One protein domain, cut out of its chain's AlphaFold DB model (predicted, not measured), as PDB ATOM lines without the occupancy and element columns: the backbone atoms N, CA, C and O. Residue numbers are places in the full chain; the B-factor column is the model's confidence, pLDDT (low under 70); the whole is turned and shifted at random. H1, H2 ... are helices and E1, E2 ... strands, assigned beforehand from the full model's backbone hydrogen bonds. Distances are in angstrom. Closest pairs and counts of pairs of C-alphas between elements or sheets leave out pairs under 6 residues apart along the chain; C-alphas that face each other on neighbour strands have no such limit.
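This is residues 70 to 211 of the 225 residues of the protein "Response regulator containing a CheY-like receiver domain and an HD-GYP domain protein" of Hydrogenophaga sp. T4 (UniProt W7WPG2). A strongly twisted sheet of four strands has H3 packed along one face, and beside its E6 edge sits a smaller lobe in which the helical hairpin H4 and H5 packs on the short strand pair E4 and E5. H2 stands at one end of the four-stranded sheet, while H1, before it, and H6 each meet that sheet only at a few residues. The printed part has 142 residues, with named elements in the order H1 H2 H3 E1 E2 E3 H4 H5 E4 H6 E5 E6: six helices and six strands. The larger sheet has the order E1 E2 E3 E6 and the smaller E4 E5, both antiparallel; the class is mixed, helices and strands. The whole is compact, with a radius of gyration of the C-alphas of 15.0 A and spans of 43 by 36 by 26 A.

H1 is residues 70 to 77, beginning at C-alpha 70 (129.819, 122.420, 162.800). H2 is residues 81 to 87, and H3, residues 90 to 103, is 19.9 A long. E1 is residues 106 to 110, E2 115 to 119, and E3 125 to 132, 22.8 A long. H4 is residues 136 to 145, 14.1 A long, and H5 is residues 150 to 157. E4 is residues 161 to 163, H6 165 to 171, and E5 179 to 181. E6, residues 191 to 198, is 22.1 A long and ends at C-alpha 198 (152.425, 105.905, 159.165).

E1, E2 and E3 form a meander, each strand the antiparallel neighbour of the one before; N 108 and O 117 are 2.8 A apart, and N 116 and O 128 2.9 A. E3 and E6 are antiparallel, with N 127 and O 196 at 2.8 A. H2 and H3 on one face of this sheet make two layers. H3 lies over E2 at a height over the sheet of 8.4 A and runs along the strands, at 19 degrees to E2 on the local plane; the closest C-alphas of H3 and E2 are those of Ala 100 and Gly 118, 7.5 A apart. H2 stands up from the sheet at 50 degrees. H1 only grazes the sheet with residues 75 to 76, and H6 only grazes it with residues 166 to 167. The closest C-alphas of E5 and E6 are those of Ala 180 and Ala 194, 5.8 A apart. E4 and E5 are antiparallel, with N 162 and O 180 at 2.9 A. The closest C-alphas of H5 and E4, Val 156 and Leu 162, are 5.6 A apart. H4 and H5, a helical hairpin, touch at a shallow tilt of 27 degrees, opposite ways, closest at the C-alphas of Ala 140 and Ala 153, 4.7 A. H3 is apart from H4 and H5. In H1 to H6 every O i to N i+4 pair is within hydrogen-bond range.

The two C-alphas farthest apart, those of Arg 70 and Phe 150, are 44.9 A apart. The printed part has no cut and no long link. Residues 199 to 211 hold no named element. The mean pLDDT of the printed part is 93.3, and no printed residue is under 70.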
ATOM      1  N   ARG A  70     129.679 122.997 161.451       74.94
ATOM      2  CA  ARG A  70     129.819 122.420 162.800       74.94
ATOM      3  C   ARG A  70     131.216 121.855 163.069       74.94
ATOM      4  O   ARG A  70     131.783 122.113 164.125       74.94
ATOM      5  N   LEU A  71     131.756 121.076 162.130       76.88
ATOM      6  CA  LEU A  71     133.071 120.464 162.287       76.88
ATOM      7  C   LEU A  71     134.154 121.538 162.246       76.88
ATOM      8  O   LEU A  71     135.042 121.515 163.082       76.88
ATOM      9  N   ASN A  72     134.049 122.519 161.349       81.12
ATOM     10  CA  ASN A  72     134.996 123.628 161.250       81.12
ATOM     11  C   ASN A  72     135.163 124.373 162.583       81.12
ATOM     12  O   ASN A  72     136.285 124.694 162.959       81.12
ATOM     13  N   THR A  73     134.074 124.614 163.322       81.75
ATOM     14  CA  THR A  73     134.153 125.230 164.656       81.75
ATOM     15  C   THR A  73     134.916 124.351 165.649       81.75
ATOM     16  O   THR A  73     135.775 124.858 166.364       81.75
ATOM     17  N   LEU A  74     134.648 123.040 165.667       82.38
ATOM     18  CA  LEU A  74     135.356 122.091 166.538       82.38
ATOM     19  C   LEU A  74     136.846 121.991 166.178       82.38
ATOM     20  O   LEU A  74     137.695 122.062 167.059       82.38
ATOM     21  N   TRP A  75     137.172 121.902 164.887       79.81
ATOM     22  CA  TRP A  75     138.553 121.840 164.399       79.81
ATOM     23  C   TRP A  75     139.320 123.139 164.646       79.81
ATOM     24  O   TRP A  75     140.508 123.116 164.935       79.81
ATOM     25  N   ARG A  76     138.656 124.296 164.586       84.25
ATOM     26  CA  ARG A  76     139.292 125.566 164.963       84.25
ATOM     27  C   ARG A  76     139.586 125.649 166.454       84.25
ATOM     28  O   ARG A  76     140.562 126.285 166.822       84.25
ATOM     29  N   ALA A  77     138.785 124.997 167.294       86.12
ATOM     30  CA  ALA A  77     138.992 124.998 168.738       86.12
ATOM     31  C   ALA A  77     140.220 124.183 169.186       86.12
ATOM     32  O   ALA A  77     140.709 124.418 170.286       86.12
ATOM     33  N   VAL A  78     140.727 123.255 168.360       87.50
ATOM     34  CA  VAL A  78     141.963 122.509 168.668       87.50
ATOM     35  C   VAL A  78     143.237 123.254 168.264       87.50
ATOM     36  O   VAL A  78     144.323 122.824 168.633       87.50
ATOM     37  N   LEU A  79     143.119 124.353 167.512       92.06
ATOM     38  CA  LEU A  79     144.253 125.163 167.074       92.06
ATOM     39  C   LEU A  79     144.487 126.322 168.035       92.06
ATOM     40  O   LEU A  79     143.552 127.021 168.433       92.06
ATOM     41  N   ASN A  80     145.752 126.587 168.347       92.88
ATOM     42  CA  ASN A  80     146.105 127.805 169.059       92.88
ATOM     43  C   ASN A  80     146.068 129.033 168.108       92.88
ATOM     44  O   ASN A  80     146.044 128.886 166.877       92.88
ATOM     45  N   PRO A  81     146.066 130.273 168.640       93.12
ATOM     46  CA  PRO A  81     145.967 131.470 167.807       93.12
ATOM     47  C   PRO A  81     147.091 131.624 166.772       93.12
ATOM     48  O   PRO A  81     146.815 132.074 165.660       93.12
ATOM     49  N   SER A  82     148.336 131.243 167.090       92.44
ATOM     50  CA  SER A  82     149.463 131.389 166.159       92.44
ATOM     51  C   SER A  82     149.369 130.402 164.992       92.44
ATOM     52  O   SER A  82     149.533 130.804 163.840       92.44
ATOM     53  N   GLN A  83     149.001 129.147 165.264       94.88
ATOM     54  CA  GLN A  83     148.700 128.138 164.246       94.88
ATOM     55  C   GLN A  83     147.558 128.602 163.336       94.88
ATOM     56  O   GLN A  83     147.664 128.549 162.109       94.88
ATOM     57  N   GLN A  84     146.474 129.123 163.921       92.81
ATOM     58  CA  GLN A  84     145.339 129.626 163.152       92.81
ATOM     59  C   GLN A  84     145.724 130.812 162.254       92.81
ATOM     60  O   GLN A  84     145.235 130.897 161.126       92.81
ATOM     61  N   SER A  85     146.578 131.721 162.729       93.81
ATOM     62  CA  SER A  85     147.092 132.831 161.923       93.81
ATOM     63  C   SER A  85     147.955 132.346 160.758       93.81
ATOM     64  O   SER A  85     147.757 132.816 159.640       93.81
ATOM     65  N   LEU A  86     148.847 131.373 160.978       95.44
ATOM     66  CA  LEU A  86     149.691 130.792 159.923       95.44
ATOM     67  C   LEU A  86     148.858 130.141 158.815       95.44
ATOM     68  O   LEU A  86     149.075 130.407 157.636       95.44
ATOM     69  N   LEU A  87     147.843 129.354 159.180       93.56
ATOM     70  CA  LEU A  87     146.960 128.701 158.205       93.56
ATOM     71  C   LEU A  87     146.075 129.684 157.417       93.56
ATOM     72  O   LEU A  87     145.486 129.297 156.408       93.56
ATOM     73  N   GLN A  88     145.965 130.940 157.858       93.06
ATOM     74  CA  GLN A  88     145.260 132.004 157.133       93.06
ATOM     75  C   GLN A  88     146.167 132.809 156.197       93.06
ATOM     76  O   GLN A  88     145.656 133.588 155.392       93.06
ATOM     77  N   VAL A  89     147.490 132.621 156.257       96.56
ATOM     78  CA  VAL A  89     148.416 133.253 155.312       96.56
ATOM     79  C   VAL A  89     148.137 132.697 153.903       96.56
ATOM     80  O   VAL A  89     148.176 131.478 153.715       96.56
ATOM     81  N   PRO A  90     147.852 133.542 152.888       96.12
ATOM     82  CA  PRO A  90     147.380 133.067 151.583       96.12
ATOM     83  C   PRO A  90     148.324 132.100 150.855       96.12
ATOM     84  O   PRO A  90     147.863 131.122 150.261       96.12
ATOM     85  N   SER A  91     149.633 132.351 150.905       97.50
ATOM     86  CA  SER A  91     150.676 131.489 150.327       97.50
ATOM     87  C   SER A  91     150.701 130.116 150.996       97.50
ATOM     88  O   SER A  91     150.671 129.102 150.298       97.50
ATOM     89  N   ILE A  92     150.660 130.076 152.330       97.56
ATOM     90  CA  ILE A  92     150.597 128.838 153.119       97.56
ATOM     91  C   ILE A  92     149.320 128.060 152.796       97.56
ATOM     92  O   ILE A  92     149.383 126.888 152.427       97.56
ATOM     93  N   ALA A  93     148.157 128.711 152.877       94.75
ATOM     94  CA  ALA A  93     146.864 128.078 152.620       94.75
ATOM     95  C   ALA A  93     146.792 127.470 151.209       94.75
ATOM     96  O   ALA A  93     146.302 126.354 151.024       94.75
ATOM     97  N   THR A  94     147.318 128.186 150.211       95.19
ATOM     98  CA  THR A  94     147.368 127.714 148.822       95.19
ATOM     99  C   THR A  94     148.314 126.525 148.671       95.19
ATOM    100  O   THR A  94     147.934 125.526 148.058       95.19
ATOM    101  N   ALA A  95     149.511 126.594 149.258       97.44
ATOM    102  CA  ALA A  95     150.496 125.518 149.205       97.44
ATOM    103  C   ALA A  95     149.990 124.238 149.888       97.44
ATOM    104  O   ALA A  95     150.073 123.159 149.303       97.44
ATOM    105  N   LEU A  96     149.392 124.352 151.080       96.44
ATOM    106  CA  LEU A  96     148.810 123.212 151.795       96.44
ATOM    107  C   LEU A  96     147.635 122.605 151.036       96.44
ATOM    108  O   LEU A  96     147.539 121.385 150.933       96.44
ATOM    109  N   LYS A  97     146.764 123.433 150.447       93.00
ATOM    110  CA  LYS A  97     145.665 122.935 149.614       93.00
ATOM    111  C   LYS A  97     146.185 122.188 148.384       93.00
ATOM    112  O   LYS A  97     145.662 121.125 148.057       93.00
ATOM    113  N   ALA A  98     147.207 122.720 147.715       94.56
ATOM    114  CA  ALA A  98     147.827 122.067 146.564       94.56
ATOM    115  C   ALA A  98     148.494 120.737 146.950       94.56
ATOM    116  O   ALA A  98     148.364 119.754 146.222       94.56
ATOM    117  N   TYR A  99     149.158 120.692 148.109       95.94
ATOM    118  CA  TYR A  99     149.715 119.463 148.666       95.94
ATOM    119  C   TYR A  99     148.610 118.436 148.939       95.94
ATOM    120  O   TYR A  99     148.646 117.332 148.402       95.94
ATOM    121  N   ALA A 100     147.577 118.819 149.690       93.81
ATOM    122  CA  ALA A 100     146.503 117.917 150.083       93.81
ATOM    123  C   ALA A 100     145.780 117.303 148.875       93.81
ATOM    124  O   ALA A 100     145.630 116.091 148.816       93.81
ATOM    125  N   VAL A 101     145.416 118.107 147.868       91.50
ATOM    126  CA  VAL A 101     144.743 117.617 146.647       91.50
ATOM    127  C   VAL A 101     145.616 116.646 145.844       91.50
ATOM    128  O   VAL A 101     145.099 115.765 145.161       91.50
ATOM    129  N   LYS A 102     146.940 116.807 145.897       93.94
ATOM    130  CA  LYS A 102     147.878 115.942 145.176       93.94
ATOM    131  C   LYS A 102     148.118 114.612 145.892       93.94
ATOM    132  O   LYS A 102     148.387 113.615 145.225       93.94
ATOM    133  N   HIS A 103     148.078 114.612 147.222       94.19
ATOM    134  CA  HIS A 103     148.534 113.488 148.036       94.19
ATOM    135  C   HIS A 103     147.392 112.688 148.672       94.19
ATOM    136  O   HIS A 103     147.542 111.482 148.865       94.19
ATOM    137  N   TRP A 104     146.251 113.318 148.954       94.88
ATOM    138  CA  TRP A 104     145.197 112.744 149.785       94.88
ATOM    139  C   TRP A 104     143.809 112.920 149.170       94.88
ATOM    140  O   TRP A 104     143.550 113.835 148.390       94.88
ATOM    141  N   ILE A 105     142.896 112.036 149.559       90.31
ATOM    142  CA  ILE A 105     141.462 112.148 149.256       90.31
ATOM    143  C   ILE A 105     140.651 112.644 150.450       90.31
ATOM    144  O   ILE A 105     139.590 113.236 150.274       90.31
ATOM    145  N   GLU A 106     141.171 112.435 151.654       89.06
ATOM    146  CA  GLU A 106     140.624 112.933 152.904       89.06
ATOM    147  C   GLU A 106     141.785 113.333 153.807       89.06
ATOM    148  O   GLU A 106     142.847 112.706 153.805       89.06
ATOM    149  N   TYR A 107     141.609 114.425 154.538       92.12
ATOM    150  CA  TYR A 107     142.627 114.930 155.439       92.12
ATOM    151  C   TYR A 107     142.002 115.796 156.518       92.12
ATOM    152  O   TYR A 107     140.893 116.320 156.375       92.12
ATOM    153  N   VAL A 108     142.750 115.971 157.596       89.50
ATOM    154  CA  VAL A 108     142.341 116.758 158.744       89.50
ATOM    155  C   VAL A 108     143.522 117.509 159.337       89.50
ATOM    156  O   VAL A 108     144.658 117.050 159.260       89.50
ATOM    157  N   VAL A 109     143.257 118.684 159.902       91.62
ATOM    158  CA  VAL A 109     144.272 119.497 160.580       91.62
ATOM    159  C   VAL A 109     144.306 119.118 162.059       91.62
ATOM    160  O   VAL A 109     143.260 119.040 162.703       91.62
ATOM    161  N   LEU A 110     145.506 118.913 162.589       91.19
ATOM    162  CA  LEU A 110     145.787 118.643 163.994       91.19
ATOM    163  C   LEU A 110     146.483 119.858 164.613       91.19
ATOM    164  O   LEU A 110     147.357 120.451 163.983       91.19
ATOM    165  N   GLY A 111     146.093 120.222 165.836       91.50
ATOM    166  CA  GLY A 111     146.789 121.254 166.614       91.50
ATOM    167  C   GLY A 111     148.001 120.719 167.367       91.50
ATOM    168  O   GLY A 111     149.014 121.402 167.434       91.50
ATOM    169  N   GLU A 112     147.906 119.491 167.880       90.19
ATOM    170  CA  GLU A 112     148.938 118.826 168.681       90.19
ATOM    171  C   GLU A 112     148.952 117.321 168.327       90.19
ATOM    172  O   GLU A 112     147.952 116.639 168.578       90.19
ATOM    173  N   PRO A 113     150.021 116.785 167.708       92.50
ATOM    174  CA  PRO A 113     151.162 117.521 167.165       92.50
ATOM    175  C   PRO A 113     150.736 118.349 165.940       92.50
ATOM    176  O   PRO A 113     149.891 117.908 165.148       92.50
ATOM    177  N   PHE A 114     151.291 119.552 165.776       95.50
ATOM    178  CA  PHE A 114     150.825 120.478 164.740       95.50
ATOM    179  C   PHE A 114     151.085 119.921 163.336       95.50
ATOM    180  O   PHE A 114     152.217 119.615 162.950       95.50
ATOM    181  N   GLY A 115     150.023 119.759 162.550       95.81
ATOM    182  CA  GLY A 115     150.165 119.144 161.240       95.81
ATOM    183  C   GLY A 115     148.864 118.826 160.529       95.81
ATOM    184  O   GLY A 115     147.775 119.205 160.957       95.81
ATOM    185  N   LEU A 116     148.986 118.111 159.415       95.62
ATOM    186  CA  LEU A 116     147.858 117.518 158.707       95.62
ATOM    187  C   LEU A 116     148.004 116.001 158.712       95.62
ATOM    188  O   LEU A 116     149.066 115.481 158.386       95.62
ATOM    189  N   LEU A 117     146.930 115.297 159.048       94.12
ATOM    190  CA  LEU A 117     146.827 113.856 158.862       94.12
ATOM    191  C   LEU A 117     146.000 113.599 157.606       94.12
ATOM    192  O   LEU A 117     144.882 114.103 157.502       94.12
ATOM    193  N   GLY A 118     146.543 112.843 156.661       94.88
ATOM    194  CA  GLY A 118     145.908 112.580 155.378       94.88
ATOM    195  C   GLY A 118     145.894 111.106 155.007       94.88
ATOM    196  O   GLY A 118     146.769 110.336 155.410       94.88
ATOM    197  N   LEU A 119     144.890 110.731 154.218       94.88
ATOM    198  CA  LEU A 119     144.723 109.393 153.669       94.88
ATOM    199  C   LEU A 119     144.614 109.451 152.154       94.88
ATOM    200  O   LEU A 119     143.905 110.284 151.581       94.88
ATOM    201  N   ASP A 120     145.312 108.534 151.496       92.44
ATOM    202  CA  ASP A 120     145.153 108.324 150.065       92.44
ATOM    203  C   ASP A 120     144.032 107.324 149.739       92.44
ATOM    204  O   ASP A 120     143.428 106.701 150.612       92.44
ATOM    205  N   VAL A 121     143.762 107.136 148.444       87.94
ATOM    206  CA  VAL A 121     142.730 106.202 147.955       87.94
ATOM    207  C   VAL A 121     142.913 104.767 148.448       87.94
ATOM    208  O   VAL A 121     141.951 104.004 148.465       87.94
ATOM    209  N   SER A 122     144.139 104.375 148.803       89.00
ATOM    210  CA  SER A 122     144.486 103.044 149.305       89.00
ATOM    211  C   SER A 122     144.378 102.932 150.826       89.00
ATOM    212  O   SER A 122     144.632 101.854 151.353       89.00
ATOM    213  N   GLY A 123     144.009 104.010 151.526       89.56
ATOM    214  CA  GLY A 123     143.979 104.067 152.986       89.56
ATOM    215  C   GLY A 123     145.364 104.215 153.619       89.56
ATOM    216  O   GLY A 123     145.500 104.010 154.823       89.56
ATOM    217  N   ARG A 124     146.407 104.552 152.842       92.56
ATOM    218  CA  ARG A 124     147.735 104.806 153.421       92.56
ATOM    219  C   ARG A 124     147.719 106.146 154.136       92.56
ATOM    220  O   ARG A 124     147.335 107.155 153.544       92.56
ATOM    221  N   CYS A 125     148.168 106.125 155.385       94.81
ATOM    222  CA  CYS A 125     148.159 107.272 156.272       94.81
ATOM    223  C   CYS A 125     149.500 108.008 156.249       94.81
ATOM    224  O   CYS A 125     150.573 107.403 156.321       94.81
ATOM    225  N   GLU A 126     149.429 109.327 156.141       95.94
ATOM    226  CA  GLU A 126     150.576 110.221 156.145       95.94
ATOM    227  C   GLU A 126     150.303 111.384 157.093       95.94
ATOM    228  O   GLU A 126     149.242 112.006 157.047       95.94
ATOM    229  N   TRP A 127     151.275 111.682 157.950       96.94
ATOM    230  CA  TRP A 127     151.281 112.890 158.755       96.94
ATOM    231  C   TRP A 127     152.263 113.892 158.156       96.94
ATOM    232  O   TRP A 127     153.462 113.634 158.047       96.94
ATOM    233  N   LEU A 128     151.742 115.046 157.759       98.25
ATOM    234  CA  LEU A 128     152.518 116.210 157.376       98.25
ATOM    235  C   LEU A 128     152.713 117.082 158.613       98.25
ATOM    236  O   LEU A 128     151.812 117.834 158.990       98.25
ATOM    237  N   GLN A 129     153.889 116.988 159.226       98.06
ATOM    238  CA  GLN A 129     154.282 117.884 160.308       98.06
ATOM    239  C   GLN A 129     154.366 119.310 159.776       98.06
ATOM    240  O   GLN A 129     154.936 119.531 158.704       98.06
ATOM    241  N   LEU A 130     153.836 120.265 160.536       98.12
ATOM    242  CA  LEU A 130     153.974 121.690 160.276       98.12
ATOM    243  C   LEU A 130     154.751 122.328 161.422       98.12
ATOM    244  O   LEU A 130     154.364 122.193 162.574       98.12
ATOM    245  N   GLU A 131     155.821 123.044 161.094       97.88
ATOM    246  CA  GLU A 131     156.705 123.664 162.077       97.88
ATOM    247  C   GLU A 131     156.913 125.146 161.745       97.88
ATOM    248  O   GLU A 131     157.481 125.466 160.692       97.88
ATOM    249  N   PRO A 132     156.453 126.077 162.598       97.19
ATOM    250  CA  PRO A 132     156.779 127.490 162.457       97.19
ATOM    251  C   PRO A 132     158.296 127.706 162.467       97.19
ATOM    252  O   PRO A 132     159.007 127.185 163.320       97.19
ATOM    253  N   THR A 133     158.822 128.523 161.554       96.94
ATOM    254  CA  THR A 133     160.279 128.733 161.441       96.94
ATOM    255  C   THR A 133     160.893 129.314 162.726       96.94
ATOM    256  O   THR A 133     162.065 129.086 163.012       96.94
ATOM    257  N   ASN A 134     160.110 130.043 163.528       96.12
ATOM    258  CA  ASN A 134     160.548 130.561 164.825       96.12
ATOM    259  C   ASN A 134     160.580 129.504 165.948       96.12
ATOM    260  O   ASN A 134     161.218 129.771 166.959       96.12
ATOM    261  N   GLY A 135     159.932 128.345 165.775       95.81
ATOM    262  CA  GLY A 135     159.942 127.212 166.714       95.81
ATOM    263  C   GLY A 135     161.091 126.222 166.493       95.81
ATOM    264  O   GLY A 135     161.363 125.381 167.346       95.81
ATOM    265  N   LEU A 136     161.838 126.350 165.388       97.56
ATOM    266  CA  LEU A 136     162.959 125.459 165.058       97.56
ATOM    267  C   LEU A 136     164.039 125.338 166.153       97.56
ATOM    268  O   LEU A 136     164.549 124.227 166.326       97.56
ATOM    269  N   PRO A 137     164.424 126.408 166.887       97.50
ATOM    270  CA  PRO A 137     165.365 126.279 167.999       97.50
ATOM    271  C   PRO A 137     164.839 125.358 169.106       97.50
ATOM    272  O   PRO A 137     165.540 124.428 169.503       97.50
ATOM    273  N   ASP A 138     163.587 125.547 169.523       96.88
ATOM    274  CA  ASP A 138     162.948 124.743 170.569       96.88
ATOM    275  C   ASP A 138     162.809 123.281 170.117       96.88
ATOM    276  O   ASP A 138     163.120 122.346 170.861       96.88
ATOM    277  N   LEU A 139     162.445 123.060 168.849       97.06
ATOM    278  CA  LEU A 139     162.380 121.723 168.259       97.06
ATOM    279  C   LEU A 139     163.754 121.034 168.209       97.06
ATOM    280  O   LEU A 139     163.841 119.817 168.380       97.06
ATOM    281  N   ALA A 140     164.843 121.779 167.996       97.69
ATOM    282  CA  ALA A 140     166.204 121.241 168.022       97.69
ATOM    283  C   ALA A 140     166.651 120.838 169.443       97.69
ATOM    284  O   ALA A 140     167.314 119.807 169.621       97.69
ATOM    285  N   GLU A 141     166.262 121.604 170.463       97.38
ATOM    286  CA  GLU A 141     166.475 121.242 171.871       97.38
ATOM    287  C   GLU A 141     165.677 119.988 172.251       97.38
ATOM    288  O   GLU A 141     166.202 119.059 172.880       97.38
ATOM    289  N   LEU A 142     164.428 119.916 171.796       95.81
ATOM    290  CA  LEU A 142     163.550 118.771 171.999       95.81
ATOM    291  C   LEU A 142     164.086 117.520 171.283       95.81
ATOM    292  O   LEU A 142     164.100 116.434 171.863       95.81
ATOM    293  N   ALA A 143     164.626 117.668 170.071       95.81
ATOM    294  CA  ALA A 143     165.309 116.598 169.349       95.81
ATOM    295  C   ALA A 143     166.509 116.049 170.137       95.81
ATOM    296  O   ALA A 143     166.659 114.835 170.291       95.81
ATOM    297  N   THR A 144     167.338 116.943 170.682       96.12
ATOM    298  CA  THR A 144     168.492 116.573 171.516       96.12
ATOM    299  C   THR A 144     168.044 115.810 172.763       96.12
ATOM    300  O   THR A 144     168.593 114.756 173.084       96.12
ATOM    301  N   SER A 145     166.993 116.297 173.427       95.06
ATOM    302  CA  SER A 145     166.406 115.661 174.614       95.06
ATOM    303  C   SER A 145     165.810 114.283 174.310       95.06
ATOM    304  O   SER A 145     165.868 113.383 175.147       95.06
ATOM    305  N   ALA A 146     165.295 114.086 173.095       92.81
ATOM    306  CA  ALA A 146     164.802 112.802 172.599       92.81
ATOM    307  C   ALA A 146     165.919 111.837 172.146       92.81
ATOM    308  O   ALA A 146     165.630 110.758 171.627       92.81
ATOM    309  N   GLY A 147     167.191 112.204 172.333       93.25
ATOM    310  CA  GLY A 147     168.342 111.359 172.017       93.25
ATOM    311  C   GLY A 147     168.784 111.402 170.553       93.25
ATOM    312  O   GLY A 147     169.576 110.554 170.137       93.25
ATOM    313  N   LEU A 148     168.306 112.367 169.757       94.75
ATOM    314  CA  LEU A 148     168.843 112.599 168.414       94.75
ATOM    315  C   LEU A 148     170.240 113.233 168.514       94.75
ATOM    316  O   LEU A 148     170.499 114.096 169.351       94.75
ATOM    317  N   GLY A 149     171.157 112.787 167.655       95.12
ATOM    318  CA  GLY A 149     172.545 113.249 167.668       95.12
ATOM    319  C   GLY A 149     172.703 114.730 167.304       95.12
ATOM    320  O   GLY A 149     171.864 115.313 166.615       95.12
ATOM    321  N   PHE A 150     173.833 115.318 167.707       95.62
ATOM    322  CA  PHE A 150     174.145 116.742 167.525       95.62
ATOM    323  C   PHE A 150     173.979 117.239 166.079       95.62
ATOM    324  O   PHE A 150     173.403 118.301 165.852       95.62
ATOM    325  N   ASP A 151     174.432 116.467 165.087       97.12
ATOM    326  CA  ASP A 151     174.305 116.853 163.676       97.12
ATOM    327  C   ASP A 151     172.849 116.952 163.212       97.12
ATOM    328  O   ASP A 151     172.514 117.826 162.409       97.12
ATOM    329  N   VAL A 152     171.978 116.091 163.743       97.00
ATOM    330  CA  VAL A 152     170.546 116.125 163.445       97.00
ATOM    331  C   VAL A 152     169.908 117.337 164.108       97.00
ATOM    332  O   VAL A 152     169.251 118.106 163.418       97.00
ATOM    333  N   ALA A 153     170.157 117.563 165.401       97.19
ATOM    334  CA  ALA A 153     169.644 118.736 166.111       97.19
ATOM    335  C   ALA A 153     170.068 120.048 165.430       97.19
ATOM    336  O   ALA A 153     169.242 120.928 165.192       97.19
ATOM    337  N   ARG A 154     171.330 120.150 164.997       97.81
ATOM    338  CA  ARG A 154     171.812 121.291 164.209       97.81
ATOM    339  C   ARG A 154     171.049 121.446 162.890       97.81
ATOM    340  O   ARG A 154     170.630 122.546 162.547       97.81
ATOM    341  N   ALA A 155     170.845 120.360 162.143       98.00
ATOM    342  CA  ALA A 155     170.085 120.405 160.895       98.00
ATOM    343  C   ALA A 155     168.602 120.777 161.096       98.00
ATOM    344  O   ALA A 155     168.009 121.364 160.187       98.00
ATOM    345  N   VAL A 156     168.026 120.469 162.261       98.12
ATOM    346  CA  VAL A 156     166.684 120.911 162.673       98.12
ATOM    347  C   VAL A 156     166.665 122.407 162.962       98.12
ATOM    348  O   VAL A 156     165.843 123.112 162.386       98.12
ATOM    349  N   GLY A 157     167.619 122.917 163.745       97.38
ATOM    350  CA  GLY A 157     167.732 124.355 164.025       97.38
ATOM    351  C   GLY A 157     167.965 125.199 162.765       97.38
ATOM    352  O   GLY A 157     167.472 126.315 162.654       97.38
ATOM    353  N   GLU A 158     168.659 124.644 161.767       97.19
ATOM    354  CA  GLU A 158     168.832 125.260 160.442       97.19
ATOM    355  C   GLU A 158     167.624 125.050 159.504       97.19
ATOM    356  O   GLU A 158     167.626 125.506 158.358       97.19
ATOM    357  N   GLY A 159     166.591 124.333 159.955       97.38
ATOM    358  CA  GLY A 159     165.357 124.102 159.212       97.38
ATOM    359  C   GLY A 159     165.538 123.272 157.944       97.38
ATOM    360  O   GLY A 159     164.796 123.507 156.988       97.38
ATOM    361  N   ARG A 160     166.509 122.343 157.909       98.06
ATOM    362  CA  ARG A 160     166.744 121.373 156.810       98.06
ATOM    363  C   ARG A 160     166.077 120.016 157.036       98.06
ATOM    364  O   ARG A 160     165.766 119.313 156.075       98.06
ATOM    365  N   LEU A 161     165.911 119.631 158.295       97.94
ATOM    366  CA  LEU A 161     165.261 118.395 158.724       97.94
ATOM    367  C   LEU A 161     164.198 118.744 159.762       97.94
ATOM    368  O   LEU A 161     164.393 119.685 160.522       97.94
ATOM    369  N   LEU A 162     163.115 117.973 159.826       98.50
ATOM    370  CA  LEU A 162     162.215 117.966 160.980       98.50
ATOM    371  C   LEU A 162     162.221 116.568 161.617       98.50
ATOM    372  O   LEU A 162     162.262 115.571 160.881       98.50
ATOM    373  N   PRO A 163     162.209 116.463 162.956       97.88
ATOM    374  CA  PRO A 163     162.062 115.209 163.670       97.88
ATOM    375  C   PRO A 163     160.615 115.030 164.166       97.88
ATOM    376  O   PRO A 163     160.035 115.924 164.780       97.88
ATOM    377  N   ALA A 164     160.051 113.838 163.978       96.31
ATOM    378  CA  ALA A 164     158.686 113.501 164.387       96.31
ATOM    379  C   ALA A 164     158.582 113.157 165.888       96.31
ATOM    380  O   ALA A 164     158.012 112.128 166.259       96.31
ATOM    381  N   VAL A 165     159.183 113.966 166.766       95.38
ATOM    382  CA  VAL A 165     159.299 113.629 168.196       95.38
ATOM    383  C   VAL A 165     157.928 113.584 168.869       95.38
ATOM    384  O   VAL A 165     157.598 112.595 169.520       95.38
ATOM    385  N   GLU A 166     157.109 114.617 168.683       93.56
ATOM    386  CA  GLU A 166     155.783 114.701 169.303       93.56
ATOM    387  C   GLU A 166     154.838 113.619 168.778       93.56
ATOM    388  O   GLU A 166     154.113 113.006 169.557       93.56
ATOM    389  N   LEU A 167     154.899 113.304 167.477       93.00
ATOM    390  CA  LEU A 167     154.154 112.182 166.903       93.00
ATOM    391  C   LEU A 167     154.509 110.869 167.610       93.00
ATOM    392  O   LEU A 167     153.615 110.124 168.003       93.00
ATOM    393  N   HIS A 168     155.804 110.588 167.788       93.19
ATOM    394  CA  HIS A 168     156.248 109.391 168.500       93.19
ATOM    395  C   HIS A 168     155.727 109.360 169.941       93.19
ATOM    396  O   HIS A 168     155.290 108.308 170.397       93.19
ATOM    397  N   GLN A 169     155.738 110.494 170.646       91.56
ATOM    398  CA  GLN A 169     155.231 110.580 172.018       91.56
ATOM    399  C   GLN A 169     153.717 110.340 172.091       91.56
ATOM    400  O   GLN A 169     153.269 109.532 172.901       91.56
ATOM    401  N   GLN A 170     152.937 110.990 171.224       90.31
ATOM    402  CA  GLN A 170     151.471 110.915 171.226       90.31
ATOM    403  C   GLN A 170     150.948 109.541 170.785       90.31
ATOM    404  O   GLN A 170     149.943 109.064 171.306       90.31
ATOM    405  N   LEU A 171     151.641 108.883 169.850       88.81
ATOM    406  CA  LEU A 171     151.301 107.531 169.394       88.81
ATOM    407  C   LEU A 171     151.978 106.422 170.215       88.81
ATOM    408  O   LEU A 171     151.737 105.245 169.963       88.81
ATOM    409  N   GLY A 172     152.837 106.768 171.179       89.44
ATOM    410  CA  GLY A 172     153.592 105.789 171.965       89.44
ATOM    411  C   GLY A 172     154.536 104.924 171.120       89.44
ATOM    412  O   GLY A 172     154.763 103.762 171.452       89.44
ATOM    413  N   LEU A 173     155.075 105.461 170.019       89.44
ATOM    414  CA  LEU A 173     155.938 104.707 169.110       89.44
ATOM    415  C   LEU A 173     157.303 104.446 169.748       89.44
ATOM    416  O   LEU A 173     158.000 105.360 170.191       89.44
ATOM    417  N   HIS A 174     157.721 103.184 169.721       84.94
ATOM    418  CA  HIS A 174     159.030 102.766 170.207       84.94
ATOM    419  C   HIS A 174     160.090 102.798 169.097       84.94
ATOM    420  O   HIS A 174     159.802 102.567 167.923       84.94
ATOM    421  N   GLY A 175     161.346 103.028 169.486       86.31
ATOM    422  CA  GLY A 175     162.498 103.016 168.584       86.31
ATOM    423  C   GLY A 175     163.035 104.410 168.261       86.31
ATOM    424  O   GLY A 175     162.764 105.378 168.967       86.31
ATOM    425  N   ALA A 176     163.852 104.492 167.209       89.94
ATOM    426  CA  ALA A 176     164.485 105.740 166.800       89.94
ATOM    427  C   ALA A 176     163.447 106.744 166.277       89.94
ATOM    428  O   ALA A 176     162.597 106.386 165.456       89.94
ATOM    429  N   ILE A 177     163.549 108.001 166.720       95.19
ATOM    430  CA  ILE A 177     162.705 109.086 166.214       95.19
ATOM    431  C   ILE A 177     162.936 109.252 164.712       95.19
ATOM    432  O   ILE A 177     164.072 109.404 164.253       95.19
ATOM    433  N   ARG A 178     161.846 109.241 163.945       95.62
ATOM    434  CA  ARG A 178     161.890 109.452 162.496       95.62
ATOM    435  C   ARG A 178     162.253 110.901 162.183       95.62
ATOM    436  O   ARG A 178     161.746 111.829 162.810       95.62
ATOM    437  N   THR A 179     163.074 111.095 161.158       97.44
ATOM    438  CA  THR A 179     163.431 112.417 160.629       97.44
ATOM    439  C   THR A 179     163.188 112.467 159.132       97.44
ATOM    440  O   THR A 179     163.452 111.482 158.440       97.44
ATOM    441  N   ALA A 180     162.760 113.614 158.623       98.19
ATOM    442  CA  ALA A 180     162.543 113.820 157.197       98.19
ATOM    443  C   ALA A 180     163.053 115.195 156.752       98.19
ATOM    444  O   ALA A 180     163.113 116.135 157.547       98.19
ATOM    445  N   LEU A 181     163.443 115.297 155.475       98.44
ATOM    446  CA  LEU A 181     163.821 116.571 154.861       98.44
ATOM    447  C   LEU A 181     162.639 117.528 154.905       98.44
ATOM    448  O   LEU A 181     161.517 117.161 154.546       98.44
ATOM    449  N   SER A 182     162.916 118.750 155.343       98.19
ATOM    450  CA  SER A 182     161.913 119.795 155.399       98.19
ATOM    451  C   SER A 182     161.806 120.521 154.058       98.19
ATOM    452  O   SER A 182     162.745 120.575 153.258       98.19
ATOM    453  N   PHE A 183     160.657 121.138 153.828       98.06
ATOM    454  CA  PHE A 183     160.438 122.074 152.735       98.06
ATOM    455  C   PHE A 183     159.636 123.280 153.229       98.06
ATOM    456  O   PHE A 183     158.970 123.212 154.261       98.06
ATOM    457  N   ASN A 184     159.733 124.403 152.515       97.88
ATOM    458  CA  ASN A 184     158.944 125.593 152.832       97.88
ATOM    459  C   ASN A 184     157.493 125.384 152.399       97.88
ATOM    460  O   ASN A 184     157.234 124.890 151.299       97.88
ATOM    461  N   VAL A 185     156.557 125.804 153.242       97.69
ATOM    462  CA  VAL A 185     155.143 125.873 152.892       97.69
ATOM    463  C   VAL A 185     154.822 127.307 152.505       97.69
ATOM    464  O   VAL A 185     154.841 128.196 153.350       97.69
ATOM    465  N   GLY A 186     154.528 127.525 151.225       95.62
ATOM    466  CA  GLY A 186     154.377 128.871 150.678       95.62
ATOM    467  C   GLY A 186     155.717 129.592 150.491       95.62
ATOM    468  O   GLY A 186     156.792 129.051 150.758       95.62
ATOM    469  N   ASP A 187     155.632 130.833 150.016       94.06
ATOM    470  CA  ASP A 187     156.795 131.620 149.585       94.06
ATOM    471  C   ASP A 187     157.277 132.620 150.657       94.06
ATOM    472  O   ASP A 187     158.300 133.277 150.485       94.06
ATOM    473  N   ASP A 188     156.553 132.736 151.773       92.69
ATOM    474  CA  ASP A 188     156.840 133.658 152.885       92.69
ATOM    475  C   ASP A 188     157.918 133.148 153.859       92.69
ATOM    476  O   ASP A 188     158.490 133.935 154.614       92.69
ATOM    477  N   GLY A 189     158.219 131.845 153.840       94.25
ATOM    478  CA  GLY A 189     159.247 131.233 154.687       94.25
ATOM    479  C   GLY A 189     158.893 131.141 156.177       94.25
ATOM    480  O   GLY A 189     159.776 130.854 156.989       94.25
ATOM    481  N   LEU A 190     157.631 131.360 156.557       97.31
ATOM    482  CA  LEU A 190     157.184 131.326 157.954       97.31
ATOM    483  C   LEU A 190     156.929 129.908 158.469       97.31
ATOM    484  O   LEU A 190     156.893 129.701 159.684       97.31
ATOM    485  N   LEU A 191     156.739 128.945 157.565       98.12
ATOM    486  CA  LEU A 191     156.355 127.582 157.907       98.12
ATOM    487  C   LEU A 191     157.188 126.550 157.141       98.12
ATOM    488  O   LEU A 191     157.316 126.600 155.913       98.12
ATOM    489  N   LYS A 192     157.725 125.584 157.882       98.38
ATOM    490  CA  LYS A 192     158.365 124.375 157.368       98.38
ATOM    491  C   LYS A 192     157.402 123.203 157.468       98.38
ATOM    492  O   LYS A 192     156.565 123.154 158.364       98.38
ATOM    493  N   ALA A 193     157.552 122.237 156.573       98.44
ATOM    494  CA  ALA A 193     156.845 120.972 156.671       98.44
ATOM    495  C   ALA A 193     157.736 119.786 156.330       98.44
ATOM    496  O   ALA A 193     158.704 119.924 155.582       98.44
ATOM    497  N   ALA A 194     157.382 118.623 156.864       98.50
ATOM    498  CA  ALA A 194     157.991 117.347 156.518       98.50
ATOM    499  C   ALA A 194     156.935 116.238 156.575       98.50
ATOM    500  O   ALA A 194     156.054 116.253 157.433       98.50
ATOM    501  N   SER A 195     157.007 115.291 155.638       97.62
ATOM    502  CA  SER A 195     156.055 114.179 155.548       97.62
ATOM    503  C   SER A 195     156.603 112.926 156.233       97.62
ATOM    504  O   SER A 195     157.750 112.524 156.008       97.62
ATOM    505  N   PHE A 196     155.742 112.287 157.022       96.81
ATOM    506  CA  PHE A 196     155.985 111.018 157.687       96.81
ATOM    507  C   PHE A 196     154.868 110.038 157.348       96.81
ATOM    508  O   PHE A 196     153.706 110.235 157.695       96.81
ATOM    509  N   LYS A 197     155.227 108.933 156.697       94.75
ATOM    510  CA  LYS A 197     154.290 107.833 156.458       94.75
ATOM    511  C   LYS A 197     154.070 107.058 157.750       94.75
ATOM    512  O   LYS A 197     155.040 106.720 158.434       94.75
ATOM    513  N   LEU A 198     152.812 106.759 158.049       93.06
ATOM    514  CA  LEU A 198     152.425 105.905 159.165       93.06
ATOM    515  C   LEU A 198     152.180 104.495 158.631       93.06
ATOM    516  O   LEU A 198     151.384 104.290 157.712       93.06
ATOM    517  N   ALA A 199     152.915 103.529 159.174       90.19
ATOM    518  CA  ALA A 199     152.681 102.124 158.893       90.19
ATOM    519  C   ALA A 199     151.410 101.659 159.611       90.19
ATOM    520  O   ALA A 199     151.004 102.251 160.605       90.19
ATOM    521  N   GLU A 200     150.812 100.556 159.161       86.81
ATOM    522  CA  GLU A 200     149.624  99.996 159.822       86.81
ATOM    523  C   GLU A 200     149.881  99.673 161.305       86.81
ATOM    524  O   GLU A 200     149.011  99.882 162.139       86.81
ATOM    525  N   ALA A 201     151.109  99.267 161.646       88.56
ATOM    526  CA  ALA A 201     151.532  99.022 163.025       88.56
ATOM    527  C   ALA A 201     151.634 100.290 163.897       88.56
ATOM    528  O   ALA A 201     151.650 100.173 165.118       88.56
ATOM    529  N   ASP A 202     151.713 101.481 163.292       88.69
ATOM    530  CA  ASP A 202     151.718 102.758 164.019       88.69
ATOM    531  C   ASP A 202     150.293 103.224 164.365       88.69
ATOM    532  O   ASP A 202     150.116 104.175 165.128       88.69
ATOM    533  N   LEU A 203     149.272 102.609 163.758       87.06
ATOM    534  CA  LEU A 203     147.885 103.033 163.875       87.06
ATOM    535  C   LEU A 203     147.169 102.242 164.978       87.06
ATOM    536  O   LEU A 203     147.339 101.028 165.082       87.06
ATOM    537  N   PRO A 204     146.293 102.889 165.768       84.19
ATOM    538  CA  PRO A 204     145.536 102.198 166.812       84.19
ATOM    539  C   PRO A 204     144.500 101.214 166.244       84.19
ATOM    540  O   PRO A 204     144.048 100.315 166.948       84.19
ATOM    541  N   GLN A 205     144.097 101.401 164.985       85.69
ATOM    542  CA  GLN A 205     143.152 100.553 164.265       85.69
ATOM    543  C   GLN A 205     143.440 100.597 162.761       85.69
ATOM    544  O   GLN A 205     143.859 101.635 162.239       85.69
ATOM    545  N   SER A 206     143.166  99.494 162.058       85.56
ATOM    546  CA  SER A 206     143.248  99.455 160.597       85.56
ATOM    547  C   SER A 206     142.228 100.409 159.972       85.56
ATOM    548  O   SER A 206     141.084 100.520 160.419       85.56
ATOM    549  N   ILE A 207     142.646 101.095 158.913       88.00
ATOM    550  CA  ILE A 207     141.815 102.055 158.187       88.00
ATOM    551  C   ILE A 207     141.079 101.326 157.071       88.00
ATOM    552  O   ILE A 207     141.692 100.576 156.317       88.00
ATOM    553  N   TYR A 208     139.772 101.563 156.946       86.12
ATOM    554  CA  TYR A 208     138.985 101.057 155.825       86.12
ATOM    555  C   TYR A 208     139.159 101.976 154.603       86.12
ATOM    556  O   TYR A 208     138.689 103.114 154.642       86.12
ATOM    557  N   PRO A 209     139.814 101.529 153.515       87.12
ATOM    558  CA  PRO A 209     140.114 102.389 152.376       87.12
ATOM    559  C   PRO A 209     138.872 102.846 151.611       87.12
ATOM    560  O   PRO A 209     137.926 102.083 151.403       87.12
ATOM    561  N   TYR A 210     138.927 104.062 151.069       84.62
ATOM    562  CA  TYR A 210     137.838 104.610 150.259       84.62
ATOM    563  C   TYR A 210     137.552 103.809 148.980       84.62
ATOM    564  O   TYR A 210     136.395 103.706 148.574       84.62
ATOM    565  N   HIS A 211     138.559 103.192 148.347       84.75
ATOM    566  CA  HIS A 211     138.310 102.355 147.165       84.75
ATOM    567  C   HIS A 211     137.372 101.178 147.475       84.75
ATOM    568  O   HIS A 211     136.476 100.903 146.684       84.75
TER     569      HIS A 211